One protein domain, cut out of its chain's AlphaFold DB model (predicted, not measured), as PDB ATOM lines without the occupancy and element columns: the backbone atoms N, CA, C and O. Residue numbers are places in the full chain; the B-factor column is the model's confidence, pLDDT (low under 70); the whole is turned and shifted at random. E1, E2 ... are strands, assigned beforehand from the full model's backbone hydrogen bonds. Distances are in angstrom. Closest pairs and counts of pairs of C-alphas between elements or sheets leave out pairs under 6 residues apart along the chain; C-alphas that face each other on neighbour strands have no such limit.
ATOM      1  N   GLU A  99      48.146  44.824  10.687       46.44
ATOM      2  CA  GLU A  99      47.376  46.034  10.394       46.44
ATOM      3  C   GLU A  99      48.341  47.164  10.032       46.44
ATOM      4  O   GLU A  99      49.495  47.159  10.449       46.44
ATOM      5  N   PHE A 100      47.900  48.117   9.221       43.81
ATOM      6  CA  PHE A 100      48.745  49.233   8.808       43.81
ATOM      7  C   PHE A 100      48.697  50.361   9.849       43.81
ATOM      8  O   PHE A 100      47.626  50.650  10.390       43.81
ATOM      9  N   ASP A 101      49.829  51.007  10.136       44.97
ATOM     10  CA  ASP A 101      49.816  52.298  10.835       44.97
ATOM     11  C   ASP A 101      49.256  53.413   9.930       44.97
ATOM     12  O   ASP A 101      48.986  53.205   8.744       44.97
ATOM     13  N   ALA A 102      49.082  54.623  10.476       47.34
ATOM     14  CA  ALA A 102      48.578  55.782   9.726       47.34
ATOM     15  C   ALA A 102      49.448  56.168   8.505       47.34
ATOM     16  O   ALA A 102      49.055  57.029   7.723       47.34
ATOM     17  N   ILE A 103      50.618  55.541   8.349       45.16
ATOM     18  CA  ILE A 103      51.629  55.805   7.325       45.16
ATOM     19  C   ILE A 103      51.797  54.588   6.389       45.16
ATOM     20  O   ILE A 103      52.664  54.585   5.517       45.16
ATOM     21  N   GLY A 104      50.951  53.555   6.514       43.78
ATOM     22  CA  GLY A 104      50.945  52.405   5.611       43.78
ATOM     23  C   GLY A 104      52.055  51.380   5.864       43.78
ATOM     24  O   GLY A 104      52.307  50.543   4.996       43.78
ATOM     25  N   SER A 105      52.707  51.393   7.030       45.88
ATOM     26  CA  SER A 105      53.639  50.330   7.427       45.88
ATOM     27  C   SER A 105      52.897  49.191   8.120       45.88
ATOM     28  O   SER A 105      52.015  49.428   8.939       45.88
ATOM     29  N   TYR A 106      53.261  47.944   7.816       48.50
ATOM     30  CA  TYR A 106      52.724  46.780   8.515       48.50
ATOM     31  C   TYR A 106      53.158  46.777   9.989       48.50
ATOM     32  O   TYR A 106      54.338  46.585  10.284       48.50
ATOM     33  N   VAL A 107      52.203  46.891  10.905       54.56
ATOM     34  CA  VAL A 107      52.413  46.793  12.350       54.56
ATOM     35  C   VAL A 107      51.641  45.588  12.891       54.56
ATOM     36  O   VAL A 107      50.435  45.435  12.690       54.56
ATOM     37  N   GLU A 108      52.338  44.686  13.581       61.31
ATOM     38  CA  GLU A 108      51.677  43.634  14.357       61.31
ATOM     39  C   GLU A 108      51.014  44.277  15.576       61.31
ATOM     40  O   GLU A 108      51.692  44.851  16.433       61.31
ATOM     41  N   LYS A 109      49.679  44.218  15.657       60.62
ATOM     42  CA  LYS A 109      48.981  44.781  16.809       60.62
ATOM     43  C   LYS A 109      49.158  43.880  18.031       60.62
ATOM     44  O   LYS A 109      48.922  42.669  17.917       60.62
ATOM     45  N   PRO A 110      49.533  44.456  19.197       62.25
ATOM     46  CA  PRO A 110      49.423  43.802  20.499       62.25
ATOM     47  C   PRO A 110      48.079  43.089  20.627       62.25
ATOM     48  O   PRO A 110      47.076  43.589  20.118       62.25
ATOM     49  N   ASN A 111      48.047  41.960  21.336       63.31
ATOM     50  CA  ASN A 111      46.804  41.269  21.683       63.31
ATOM     51  C   ASN A 111      46.092  40.586  20.497       63.31
ATOM     52  O   ASN A 111      44.869  40.465  20.475       63.31
ATOM     53  N   THR A 112      46.859  40.088  19.523       70.62
ATOM     54  CA  THR A 112      46.351  39.231  18.440       70.62
ATOM     55  C   THR A 112      46.764  37.771  18.655       70.62
ATOM     56  O   THR A 112      47.835  37.479  19.182       70.62
ATOM     57  N   ASN A 113      45.914  36.823  18.262       78.56
ATOM     58  CA  ASN A 113      46.163  35.380  18.383       78.56
ATOM     59  C   ASN A 113      46.330  34.705  17.019       78.56
ATOM     60  O   ASN A 113      45.844  35.234  16.035       78.56
ATOM     61  N   ARG A 114      46.948  33.526  16.911       82.06
ATOM     62  CA  ARG A 114      46.941  32.691  15.690       82.06
ATOM     63  C   ARG A 114      46.123  31.438  15.938       82.06
ATOM     64  O   ARG A 114      46.452  30.673  16.840       82.06
ATOM     65  N   ASN A 115      45.081  31.250  15.130       81.31
ATOM     66  CA  ASN A 115      44.125  30.162  15.287       81.31
ATOM     67  C   ASN A 115      44.171  29.255  14.053       81.31
ATOM     68  O   ASN A 115      44.191  29.725  12.921       81.31
ATOM     69  N   TYR A 116      44.151  27.955  14.288       79.94
ATOM     70  CA  TYR A 116      43.951  26.900  13.313       79.94
ATOM     71  C   TYR A 116      42.496  26.458  13.418       79.94
ATOM     72  O   TYR A 116      42.092  25.880  14.425       79.94
ATOM     73  N   GLU A 117      41.684  26.769  12.412       82.75
ATOM     74  CA  GLU A 117      40.276  26.364  12.371       82.75
ATOM     75  C   GLU A 117      40.194  24.947  11.816       82.75
ATOM     76  O   GLU A 117      40.181  24.737  10.608       82.75
ATOM     77  N   VAL A 118      40.180  23.973  12.718       80.94
ATOM     78  CA  VAL A 118      40.249  22.548  12.389       80.94
ATOM     79  C   VAL A 118      38.957  22.069  11.728       80.94
ATOM     80  O   VAL A 118      39.000  21.228  10.835       80.94
ATOM     81  N   LEU A 119      37.804  22.606  12.143       77.44
ATOM     82  CA  LEU A 119      36.494  22.270  11.581       77.44
ATOM     83  C   LEU A 119      35.636  23.525  11.433       77.44
ATOM     84  O   LEU A 119      35.540  24.330  12.361       77.44
ATOM     85  N   LYS A 120      34.971  23.655  10.281       85.31
ATOM     86  CA  LYS A 120      34.022  24.733   9.983       85.31
ATOM     87  C   LYS A 120      32.683  24.178   9.524       85.31
ATOM     88  O   LYS A 120      32.636  23.160   8.840       85.31
ATOM     89  N   LEU A 121      31.616  24.908   9.821       78.25
ATOM     90  CA  LEU A 121      30.286  24.684   9.264       78.25
ATOM     91  C   LEU A 121      29.728  26.028   8.794       78.25
ATOM     92  O   LEU A 121      29.694  26.978   9.569       78.25
ATOM     93  N   ASN A 122      29.325  26.125   7.524       84.81
ATOM     94  CA  ASN A 122      28.779  27.355   6.926       84.81
ATOM     95  C   ASN A 122      29.664  28.606   7.132       84.81
ATOM     96  O   ASN A 122      29.162  29.711   7.310       84.81
ATOM     97  N   GLY A 123      30.989  28.432   7.133       78.50
ATOM     98  CA  GLY A 123      31.960  29.515   7.339       78.50
ATOM     99  C   GLY A 123      32.310  29.805   8.803       78.50
ATOM    100  O   GLY A 123      33.318  30.462   9.054       78.50
ATOM    101  N   THR A 124      31.565  29.264   9.768       80.25
ATOM    102  CA  THR A 124      31.846  29.424  11.200       80.25
ATOM    103  C   THR A 124      32.794  28.335  11.689       80.25
ATOM    104  O   THR A 124      32.531  27.147  11.494       80.25
ATOM    105  N   ALA A 125      33.893  28.724  12.338       82.56
ATOM    106  CA  ALA A 125      34.784  27.784  13.011       82.56
ATOM    107  C   ALA A 125      34.099  27.160  14.229       82.56
ATOM    108  O   ALA A 125      33.590  27.871  15.095       82.56
ATOM    109  N   LEU A 126      34.100  25.830  14.273       88.88
ATOM    110  CA  LEU A 126      33.533  25.033  15.357       88.88
ATOM    111  C   LEU A 126      34.602  24.367  16.211       88.88
ATOM    112  O   LEU A 126      34.343  24.111  17.377       88.88
ATOM    113  N   VAL A 127      35.775  24.068  15.651       92.12
ATOM    114  CA  VAL A 127      36.924  23.565  16.410       92.12
ATOM    115  C   VAL A 127      38.135  24.400  16.045       92.12
ATOM    116  O   VAL A 127      38.457  24.559  14.866       92.12
ATOM    117  N   VAL A 128      38.787  24.948  17.061       90.38
ATOM    118  CA  VAL A 128      39.889  25.891  16.939       90.38
ATOM    119  C   VAL A 128      41.048  25.420  17.803       90.38
ATOM    120  O   VAL A 128      40.875  25.132  18.981       90.38
ATOM    121  N   TYR A 129      42.243  25.399  17.233       92.00
ATOM    122  CA  TYR A 129      43.485  25.284  17.983       92.00
ATOM    123  C   TYR A 129      44.264  26.592  17.864       92.00
ATOM    124  O   TYR A 129      44.653  26.996  16.774       92.00
ATOM    125  N   GLN A 130      44.491  27.289  18.967       91.44
ATOM    126  CA  GLN A 130      45.260  28.525  19.005       91.44
ATOM    127  C   GLN A 130      46.702  28.226  19.422       91.44
ATOM    128  O   GLN A 130      46.990  27.961  20.589       91.44
ATOM    129  N   SER A 131      47.631  28.314  18.474       87.50
ATOM    130  CA  SER A 131      49.036  27.984  18.727       87.50
ATOM    131  C   SER A 131      49.822  29.121  19.358       87.50
ATOM    132  O   SER A 131      50.720  28.865  20.154       87.50
ATOM    133  N   ASN A 132      49.520  30.375  19.010       87.19
ATOM    134  CA  ASN A 132      50.346  31.521  19.384       87.19
ATOM    135  C   ASN A 132      49.526  32.766  19.717       87.19
ATOM    136  O   ASN A 132      48.422  32.951  19.207       87.19
ATOM    137  N   VAL A 133      50.111  33.649  20.525       85.81
ATOM    138  CA  VAL A 133      49.612  35.001  20.818       85.81
ATOM    139  C   VAL A 133      50.759  35.990  20.686       85.81
ATOM    140  O   VAL A 133      51.886  35.695  21.078       85.81
ATOM    141  N   TRP A 134      50.476  37.161  20.132       81.69
ATOM    142  CA  TRP A 134      51.402  38.277  20.084       81.69
ATOM    143  C   TRP A 134      51.274  39.121  21.353       81.69
ATOM    144  O   TRP A 134      50.235  39.736  21.605       81.69
ATOM    145  N   ASN A 135      52.344  39.176  22.142       75.12
ATOM    146  CA  ASN A 135      52.373  39.900  23.419       75.12
ATOM    147  C   ASN A 135      52.733  41.394  23.281       75.12
ATOM    148  O   ASN A 135      52.987  42.055  24.283       75.12
ATOM    149  N   GLY A 136      52.816  41.919  22.054       76.12
ATOM    150  CA  GLY A 136      53.289  43.280  21.773       76.12
ATOM    151  C   GLY A 136      54.761  43.369  21.357       76.12
ATOM    152  O   GLY A 136      55.160  44.397  20.818       76.12
ATOM    153  N   SER A 137      55.552  42.309  21.555       81.50
ATOM    154  CA  SER A 137      56.985  42.265  21.211       81.50
ATOM    155  C   SER A 137      57.408  41.022  20.421       81.50
ATOM    156  O   SER A 137      58.311  41.101  19.592       81.50
ATOM    157  N   ALA A 138      56.766  39.877  20.667       81.19
ATOM    158  CA  ALA A 138      57.033  38.616  19.993       81.19
ATOM    159  C   ALA A 138      55.787  37.713  19.993       81.19
ATOM    160  O   ALA A 138      54.883  37.845  20.826       81.19
ATOM    161  N   TRP A 139      55.768  36.741  19.076       83.06
ATOM    162  CA  TRP A 139      54.814  35.636  19.110       83.06
ATOM    163  C   TRP A 139      55.248  34.625  20.176       83.06
ATOM    164  O   TRP A 139      56.277  33.970  20.033       83.06
ATOM    165  N   GLY A 140      54.452  34.486  21.234       83.25
ATOM    166  CA  GLY A 140      54.597  33.440  22.245       83.25
ATOM    167  C   GLY A 140      53.713  32.233  21.933       83.25
ATOM    168  O   GLY A 140      52.707  32.358  21.232       83.25
ATOM    169  N   GLY A 141      54.077  31.051  22.434       84.62
ATOM    170  CA  GLY A 141      53.190  29.886  22.421       84.62
ATOM    171  C   GLY A 141      51.963  30.131  23.304       84.62
ATOM    172  O   GLY A 141      52.092  30.629  24.418       84.62
ATOM    173  N   SER A 142      50.777  29.810  22.795       87.44
ATOM    174  CA  SER A 142      49.519  29.879  23.543       87.44
ATOM    175  C   SER A 142      49.014  28.484  23.872       87.44
ATOM    176  O   SER A 142      48.763  28.229  25.036       87.44
ATOM    177  N   ASN A 143      48.938  27.568  22.903       89.88
ATOM    178  CA  ASN A 143      48.449  26.197  23.102       89.88
ATOM    179  C   ASN A 143      47.038  26.147  23.724       89.88
ATOM    180  O   ASN A 143      46.821  25.488  24.738       89.88
ATOM    181  N   SER A 144      46.089  26.871  23.125       96.06
ATOM    182  CA  SER A 144      44.694  26.929  23.583       96.06
ATOM    183  C   SER A 144      43.764  26.155  22.639       96.06
ATOM    184  O   SER A 144      43.986  26.151  21.430       96.06
ATOM    185  N   ASN A 145      42.715  25.516  23.159       96.19
ATOM    186  CA  ASN A 145      41.750  24.737  22.367       96.19
ATOM    187  C   ASN A 145      40.335  25.299  22.510       96.19
ATOM    188  O   ASN A 145      39.928  25.690  23.597       96.19
ATOM    189  N   GLY A 146      39.586  25.354  21.417       96.44
ATOM    190  CA  GLY A 146      38.246  25.923  21.359       96.44
ATOM    191  C   GLY A 146      37.293  24.986  20.636       96.44
ATOM    192  O   GLY A 146      37.622  24.483  19.565       96.44
ATOM    193  N   VAL A 147      36.105  24.775  21.192       97.25
ATOM    194  CA  VAL A 147      34.988  24.093  20.538       97.25
ATOM    195  C   VAL A 147      33.742  24.961  20.673       97.25
ATOM    196  O   VAL A 147      33.405  25.384  21.770       97.25
ATOM    197  N   GLY A 148      33.037  25.217  19.577       95.56
ATOM    198  CA  GLY A 148      31.863  26.086  19.532       95.56
ATOM    199  C   GLY A 148      32.104  27.374  18.750       95.56
ATOM    200  O   GLY A 148      33.232  27.843  18.596       95.56
ATOM    201  N   SER A 149      31.014  27.942  18.237       93.06
ATOM    202  CA  SER A 149      31.048  29.170  17.445       93.06
ATOM    203  C   SER A 149      31.705  30.305  18.231       93.06
ATOM    204  O   SER A 149      31.349  30.564  19.378       93.06
ATOM    205  N   TYR A 150      32.667  30.988  17.608       93.06
ATOM    206  CA  TYR A 150      33.417  32.107  18.196       93.06
ATOM    207  C   TYR A 150      34.261  31.773  19.440       93.06
ATOM    208  O   TYR A 150      34.827  32.687  20.043       93.06
ATOM    209  N   ALA A 151      34.409  30.495  19.810       95.75
ATOM    210  CA  ALA A 151      35.302  30.101  20.895       95.75
ATOM    211  C   ALA A 151      36.749  30.542  20.602       95.75
ATOM    212  O   ALA A 151      37.228  30.428  19.469       95.75
ATOM    213  N   LEU A 152      37.445  31.064  21.619       94.75
ATOM    214  CA  LEU A 152      38.804  31.635  21.526       94.75
ATOM    215  C   LEU A 152      38.980  32.789  20.520       94.75
ATOM    216  O   LEU A 152      40.109  33.189  20.204       94.75
ATOM    217  N   GLN A 153      37.905  33.353  19.973       90.62
ATOM    218  CA  GLN A 153      38.050  34.497  19.085       90.62
ATOM    219  C   GLN A 153      38.586  35.690  19.899       90.62
ATOM    220  O   GLN A 153      38.066  36.019  20.958       90.62
ATOM    221  N   TYR A 154      39.680  36.298  19.430       90.19
ATOM    222  CA  TYR A 154      40.405  37.366  20.139       90.19
ATOM    223  C   TYR A 154      40.944  36.999  21.539       90.19
ATOM    224  O   TYR A 154      41.283  37.889  22.311       90.19
ATOM    225  N   ASN A 155      41.056  35.711  21.874       93.38
ATOM    226  CA  ASN A 155      41.708  35.264  23.104       93.38
ATOM    227  C   ASN A 155      43.223  35.526  23.068       93.38
ATOM    228  O   ASN A 155      43.926  34.988  22.214       93.38
ATOM    229  N   THR A 156      43.749  36.266  24.035       92.88
ATOM    230  CA  THR A 156      45.191  36.481  24.234       92.88
ATOM    231  C   THR A 156      45.751  35.726  25.434       92.88
ATOM    232  O   THR A 156      46.970  35.650  25.587       92.88
ATOM    233  N   GLY A 157      44.892  35.089  26.233       93.12
ATOM    234  CA  GLY A 157      45.315  34.138  27.253       93.12
ATOM    235  C   GLY A 157      46.034  32.929  26.641       93.12
ATOM    236  O   GLY A 157      45.646  32.392  25.595       93.12
ATOM    237  N   SER A 158      47.110  32.486  27.284       93.44
ATOM    238  CA  SER A 158      47.771  31.214  26.978       93.44
ATOM    239  C   SER A 158      47.110  30.052  27.726       93.44
ATOM    240  O   SER A 158      46.388  30.253  28.699       93.44
ATOM    241  N   TYR A 159      47.334  28.831  27.252       95.62
ATOM    242  CA  TYR A 159      46.949  27.559  27.865       95.62
ATOM    243  C   TYR A 159      45.477  27.477  28.278       95.62
ATOM    244  O   TYR A 159      45.159  27.031  29.377       95.62
ATOM    245  N   SER A 160      44.579  27.955  27.417       97.31
ATOM    246  CA  SER A 160      43.157  28.078  27.736       97.31
ATOM    247  C   SER A 160      42.300  27.108  26.920       97.31
ATOM    248  O   SER A 160      42.585  26.841  25.755       97.31
ATOM    249  N   ASN A 161      41.239  26.559  27.512       97.88
ATOM    250  CA  ASN A 161      40.357  25.599  26.843       97.88
ATOM    251  C   ASN A 161      38.902  26.067  26.917       97.88
ATOM    252  O   ASN A 161      38.356  26.211  28.006       97.88
ATOM    253  N   GLY A 162      38.277  26.309  25.768       97.88
ATOM    254  CA  GLY A 162      36.905  26.798  25.657       97.88
ATOM    255  C   GLY A 162      36.004  25.783  24.973       97.88
ATOM    256  O   GLY A 162      36.354  25.251  23.924       97.88
ATOM    257  N   CYS A 163      34.828  25.532  25.531       98.31
ATOM    258  CA  CYS A 163      33.792  24.707  24.930       98.31
ATOM    259  C   CYS A 163      32.435  25.388  25.103       98.31
ATOM    260  O   CYS A 163      31.925  25.496  26.213       98.31
ATOM    261  N   GLY A 164      31.842  25.849  24.013       97.94
ATOM    262  CA  GLY A 164      30.597  26.601  24.002       97.94
ATOM    263  C   GLY A 164      30.704  27.842  23.129       97.94
ATOM    264  O   GLY A 164      31.791  28.342  22.836       97.94
ATOM    265  N   GLU A 165      29.552  28.335  22.692       97.62
ATOM    266  CA  GLU A 165      29.487  29.562  21.906       97.62
ATOM    267  C   GLU A 165      30.028  30.752  22.719       97.62
ATOM    268  O   GLU A 165      29.682  30.919  23.893       97.62
ATOM    269  N   PHE A 166      30.914  31.541  22.098       97.88
ATOM    270  CA  PHE A 166      31.642  32.672  22.698       97.88
ATOM    271  C   PHE A 166      32.494  32.335  23.937       97.88
ATOM    272  O   PHE A 166      32.959  33.239  24.637       97.88
ATOM    273  N   SER A 167      32.735  31.052  24.224       98.25
ATOM    274  CA  SER A 167      33.594  30.658  25.340       98.25
ATOM    275  C   SER A 167      35.015  31.203  25.141       98.25
ATOM    276  O   SER A 167      35.621  31.005  24.083       98.25
ATOM    277  N   LEU A 168      35.537  31.912  26.150       98.19
ATOM    278  CA  LEU A 168      36.846  32.587  26.125       98.19
ATOM    279  C   LEU A 168      37.028  33.616  24.989       98.19
ATOM    280  O   LEU A 168      38.158  33.959  24.634       98.19
ATOM    281  N   GLN A 169      35.949  34.110  24.379       96.25
ATOM    282  CA  GLN A 169      36.058  35.154  23.361       96.25
ATOM    283  C   GLN A 169      36.431  36.490  24.014       96.25
ATOM    284  O   GLN A 169      35.599  37.029  24.721       96.25
ATOM    285  N   TYR A 170      37.586  37.070  23.672       96.00
ATOM    286  CA  TYR A 170      38.211  38.242  24.326       96.00
ATOM    287  C   TYR A 170      38.893  37.973  25.680       96.00
ATOM    288  O   TYR A 170      39.229  38.918  26.395       96.00
ATOM    289  N   ASN A 171      39.163  36.713  26.019       97.31
ATOM    290  CA  ASN A 171      39.895  36.373  27.237       97.31
ATOM    291  C   ASN A 171      41.366  36.821  27.157       97.31
ATOM    292  O   ASN A 171      42.061  36.504  26.193       97.31
ATOM    293  N   THR A 172      41.869  37.494  28.190       96.19
ATOM    294  CA  THR A 172      43.291  37.855  28.331       96.19
ATOM    295  C   THR A 172      43.993  37.105  29.466       96.19
ATOM    296  O   THR A 172      45.223  37.067  29.506       96.19
ATOM    297  N   GLY A 173      43.236  36.448  30.353       96.12
ATOM    298  CA  GLY A 173      43.771  35.643  31.449       96.12
ATOM    299  C   GLY A 173      44.293  34.281  30.981       96.12
ATOM    300  O   GLY A 173      43.576  33.514  30.336       96.12
ATOM    301  N   GLY A 174      45.543  33.953  31.311       95.81
ATOM    302  CA  GLY A 174      46.123  32.640  31.004       95.81
ATOM    303  C   GLY A 174      45.542  31.511  31.862       95.81
ATOM    304  O   GLY A 174      44.989  31.759  32.931       95.81
ATOM    305  N   TYR A 175      45.715  30.265  31.421       97.81
ATOM    306  CA  TYR A 175      45.292  29.052  32.136       97.81
ATOM    307  C   TYR A 175      43.787  28.997  32.439       97.81
ATOM    308  O   TYR A 175      43.374  28.549  33.509       97.81
ATOM    309  N   SER A 176      42.958  29.472  31.506       98.44
ATOM    310  CA  SER A 176      41.515  29.601  31.710       98.44
ATOM    311  C   SER A 176      40.732  28.480  31.022       98.44
ATOM    312  O   SER A 176      40.947  28.198  29.845       98.44
ATOM    313  N   ASN A 177      39.790  27.849  31.721       98.56
ATOM    314  CA  ASN A 177      38.962  26.768  31.178       98.56
ATOM    315  C   ASN A 177      37.480  27.146  31.241       98.56
ATOM    316  O   ASN A 177      36.928  27.294  32.326       98.56
ATOM    317  N   GLY A 178      36.826  27.301  30.091       98.44
ATOM    318  CA  GLY A 178      35.426  27.704  29.986       98.44
ATOM    319  C   GLY A 178      34.564  26.635  29.329       98.44
ATOM    320  O   GLY A 178      34.863  26.185  28.230       98.44
ATOM    321  N   PHE A 179      33.461  26.265  29.971       98.69
ATOM    322  CA  PHE A 179      32.487  25.310  29.447       98.69
ATOM    323  C   PHE A 179      31.072  25.890  29.553       98.69
ATOM    324  O   PHE A 179      30.493  25.944  30.636       98.69
ATOM    325  N   GLY A 180      30.496  26.320  28.437       98.44
ATOM    326  CA  GLY A 180      29.172  26.930  28.370       98.44
ATOM    327  C   GLY A 180      29.116  28.152  27.453       98.44
ATOM    328  O   GLY A 180      30.113  28.590  26.883       98.44
ATOM    329  N   TYR A 181      27.910  28.695  27.303       98.62
ATOM    330  CA  TYR A 181      27.658  29.913  26.534       98.62
ATOM    331  C   TYR A 181      28.210  31.149  27.263       98.62
ATOM    332  O   TYR A 181      27.896  31.343  28.443       98.62
ATOM    333  N   ASN A 182      28.983  31.997  26.570       98.56
ATOM    334  CA  ASN A 182      29.607  33.226  27.102       98.56
ATOM    335  C   ASN A 182      30.466  33.017  28.368       98.56
ATOM    336  O   ASN A 182      30.705  33.952  29.139       98.56
ATOM    337  N   THR A 183      30.918  31.794  28.630       98.75
ATOM    338  CA  THR A 183      31.767  31.512  29.787       98.75
ATOM    339  C   THR A 183      33.142  32.143  29.575       98.75
ATOM    340  O   THR A 183      33.768  31.898  28.543       98.75
ATOM    341  N   LEU A 184      33.620  32.933  30.543       98.75
ATOM    342  CA  LEU A 184      34.931  33.604  30.502       98.75
ATOM    343  C   LEU A 184      35.164  34.512  29.276       98.75
ATOM    344  O   LEU A 184      36.310  34.701  28.881       98.75
ATOM    345  N   GLN A 185      34.109  35.063  28.663       98.62
ATOM    346  CA  GLN A 185      34.213  35.907  27.464       98.62
ATOM    347  C   GLN A 185      35.221  37.062  27.675       98.62
ATOM    348  O   GLN A 185      36.346  37.031  27.194       98.62
ATOM    349  N   TYR A 186      34.903  38.029  28.522       98.62
ATOM    350  CA  TYR A 186      35.762  39.179  28.817       98.62
ATOM    351  C   TYR A 186      36.621  38.965  30.074       98.62
ATOM    352  O   TYR A 186      36.773  39.874  30.890       98.62
ATOM    353  N   ASN A 187      37.145  37.754  30.267       98.69
ATOM    354  CA  ASN A 187      37.959  37.426  31.434       98.69
ATOM    355  C   ASN A 187      39.383  37.989  31.316       98.69
ATOM    356  O   ASN A 187      40.067  37.749  30.323       98.69
ATOM    357  N   THR A 188      39.858  38.671  32.357       98.44
ATOM    358  CA  THR A 188      41.250  39.135  32.461       98.44
ATOM    359  C   THR A 188      42.043  38.450  33.575       98.44
ATOM    360  O   THR A 188      43.262  38.597  33.606       98.44
ATOM    361  N   GLY A 189      41.383  37.705  34.470       98.31
ATOM    362  CA  GLY A 189      42.037  36.967  35.556       98.31
ATOM    363  C   GLY A 189      42.642  35.638  35.094       98.31
ATOM    364  O   GLY A 189      42.025  34.886  34.337       98.31
ATOM    365  N   ALA A 190      43.843  35.309  35.556       98.38
ATOM    366  CA  ALA A 190      44.502  34.039  35.271       98.38
ATOM    367  C   ALA A 190      43.916  32.877  36.097       98.38
ATOM    368  O   ALA A 190      43.308  33.080  37.147       98.38
ATOM    369  N   ASN A 191      44.143  31.638  35.650       98.56
ATOM    370  CA  ASN A 191      43.751  30.404  36.347       98.56
ATOM    371  C   ASN A 191      42.244  30.320  36.650       98.56
ATOM    372  O   ASN A 191      41.841  29.924  37.745       98.56
ATOM    373  N   SER A 192      41.407  30.727  35.694       98.69
ATOM    374  CA  SER A 192      39.959  30.809  35.901       98.69
ATOM    375  C   SER A 192      39.219  29.628  35.270       98.69
ATOM    376  O   SER A 192      39.385  29.346  34.087       98.69
ATOM    377  N   ASN A 193      38.363  28.948  36.035       98.81
ATOM    378  CA  ASN A 193      37.569  27.811  35.567       98.81
ATOM    379  C   ASN A 193      36.078  28.142  35.637       98.81
ATOM    380  O   ASN A 193      35.528  28.337  36.718       98.81
ATOM    381  N   GLY A 194      35.417  28.197  34.484       98.62
ATOM    382  CA  GLY A 194      33.997  28.491  34.353       98.62
ATOM    383  C   GLY A 194      33.219  27.308  33.784       98.62
ATOM    384  O   GLY A 194      33.602  26.741  32.762       98.62
ATOM    385  N   PHE A 195      32.081  26.983  34.391       98.75
ATOM    386  CA  PHE A 195      31.116  26.014  33.887       98.75
ATOM    387  C   PHE A 195      29.691  26.566  34.009       98.75
ATOM    388  O   PHE A 195      29.204  26.842  35.105       98.75
ATOM    389  N   GLY A 196      28.989  26.693  32.885       98.19
ATOM    390  CA  GLY A 196      27.606  27.162  32.819       98.19
ATOM    391  C   GLY A 196      27.431  28.469  32.049       98.19
ATOM    392  O   GLY A 196      28.381  29.082  31.570       98.19
ATOM    393  N   TYR A 197      26.175  28.895  31.923       98.75
ATOM    394  CA  TYR A 197      25.787  30.084  31.163       98.75
ATOM    395  C   TYR A 197      26.311  31.370  31.816       98.75
ATOM    396  O   TYR A 197      25.956  31.686  32.957       98.75
ATOM    397  N   VAL A 198      27.129  32.124  31.074       98.69
ATOM    398  CA  VAL A 198      27.640  33.453  31.455       98.69
ATOM    399  C   VAL A 198      28.393  33.420  32.802       98.69
ATOM    400  O   VAL A 198      28.408  34.386  33.568       98.69
ATOM    401  N   SER A 199      29.022  32.288  33.126       98.75
ATOM    402  CA  SER A 199      29.896  32.196  34.298       98.75
ATOM    403  C   SER A 199      31.227  32.906  34.027       98.75
ATOM    404  O   SER A 199      31.795  32.760  32.943       98.75
ATOM    405  N   LEU A 200      31.705  33.697  34.996       98.81
ATOM    406  CA  LEU A 200      32.970  34.448  34.924       98.81
ATOM    407  C   LEU A 200      33.107  35.394  33.706       98.81
ATOM    408  O   LEU A 200      34.215  35.727  33.299       98.81
ATOM    409  N   MET A 201      31.993  35.833  33.104       98.81
ATOM    410  CA  MET A 201      31.990  36.603  31.846       98.81
ATOM    411  C   MET A 201      32.844  37.881  31.891       98.81
ATOM    412  O   MET A 201      33.488  38.184  30.899       98.81
ATOM    413  N   TYR A 202      32.843  38.618  33.002       98.75
ATOM    414  CA  TYR A 202      33.620  39.844  33.226       98.75
ATOM    415  C   TYR A 202      34.526  39.696  34.455       98.75
ATOM    416  O   TYR A 202      34.589  40.583  35.305       98.75
ATOM    417  N   ASN A 203      35.167  38.536  34.599       98.81
ATOM    418  CA  ASN A 203      36.049  38.266  35.724       98.81
ATOM    419  C   ASN A 203      37.409  38.962  35.562       98.81
ATOM    420  O   ASN A 203      38.074  38.796  34.542       98.81
ATOM    421  N   THR A 204      37.848  39.686  36.590       98.75
ATOM    422  CA  THR A 204      39.193  40.277  36.657       98.75
ATOM    423  C   THR A 204      40.058  39.698  37.775       98.75
ATOM    424  O   THR A 204      41.227  40.056  37.857       98.75
ATOM    425  N   GLY A 205      39.498  38.839  38.636       98.62
ATOM    426  CA  GLY A 205      40.220  38.196  39.736       98.62
ATOM    427  C   GLY A 205      40.889  36.885  39.319       98.62
ATOM    428  O   GLY A 205      40.296  36.067  38.610       98.62
TER     429      GLY A 205
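Overview. This is residues 99 to 205 of the 438 residues of an uncharacterized protein of Spirochaetes bacterium (UniProt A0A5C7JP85). With little regular structure, a chain wound in stacked turns, each adding one short strand (E4, E5, E6), continues a wall of three long bent strands, E1 to E3; residues 99 to 111 form an arm leading away. The 107 printed residues have no named helix; the six strands follow chain order across one mixed sheet. It is all strand, 39 residues in named elements, and compact: radius of gyration of the C-alphas 13.6 A, spans 45 by 36 by 23 A.

Along the chain. E1, residues 112 to 121, 23.5 A long, begins at C-alpha 112 (46.351, 39.231, 18.440). E2 is residues 124 to 134, E3 139 to 147, E4 161 to 163, E5 177 to 179 and E6 193 to 195, ending at C-alpha 195 (31.116, 26.014, 33.887).

Arrangement. The sheet is twisted. E1, E2 and E3 form a meander of antiparallel hairpins, with N 116 and O 129 2.7 A apart, N 130 and O 144 2.8 A. E3 and E4 are parallel, N 162 and O 145 2.8 A apart. Edge strands E1 and E6 are apart.

Size, cuts and confidence. The farthest C-alphas, Ile 103 and Gly 196, are 45.2 A apart. The printed part has no cut. Links E3 to E4, E4 to E5 and E5 to E6 are long. Residues 99 to 111 have pLDDT under 70.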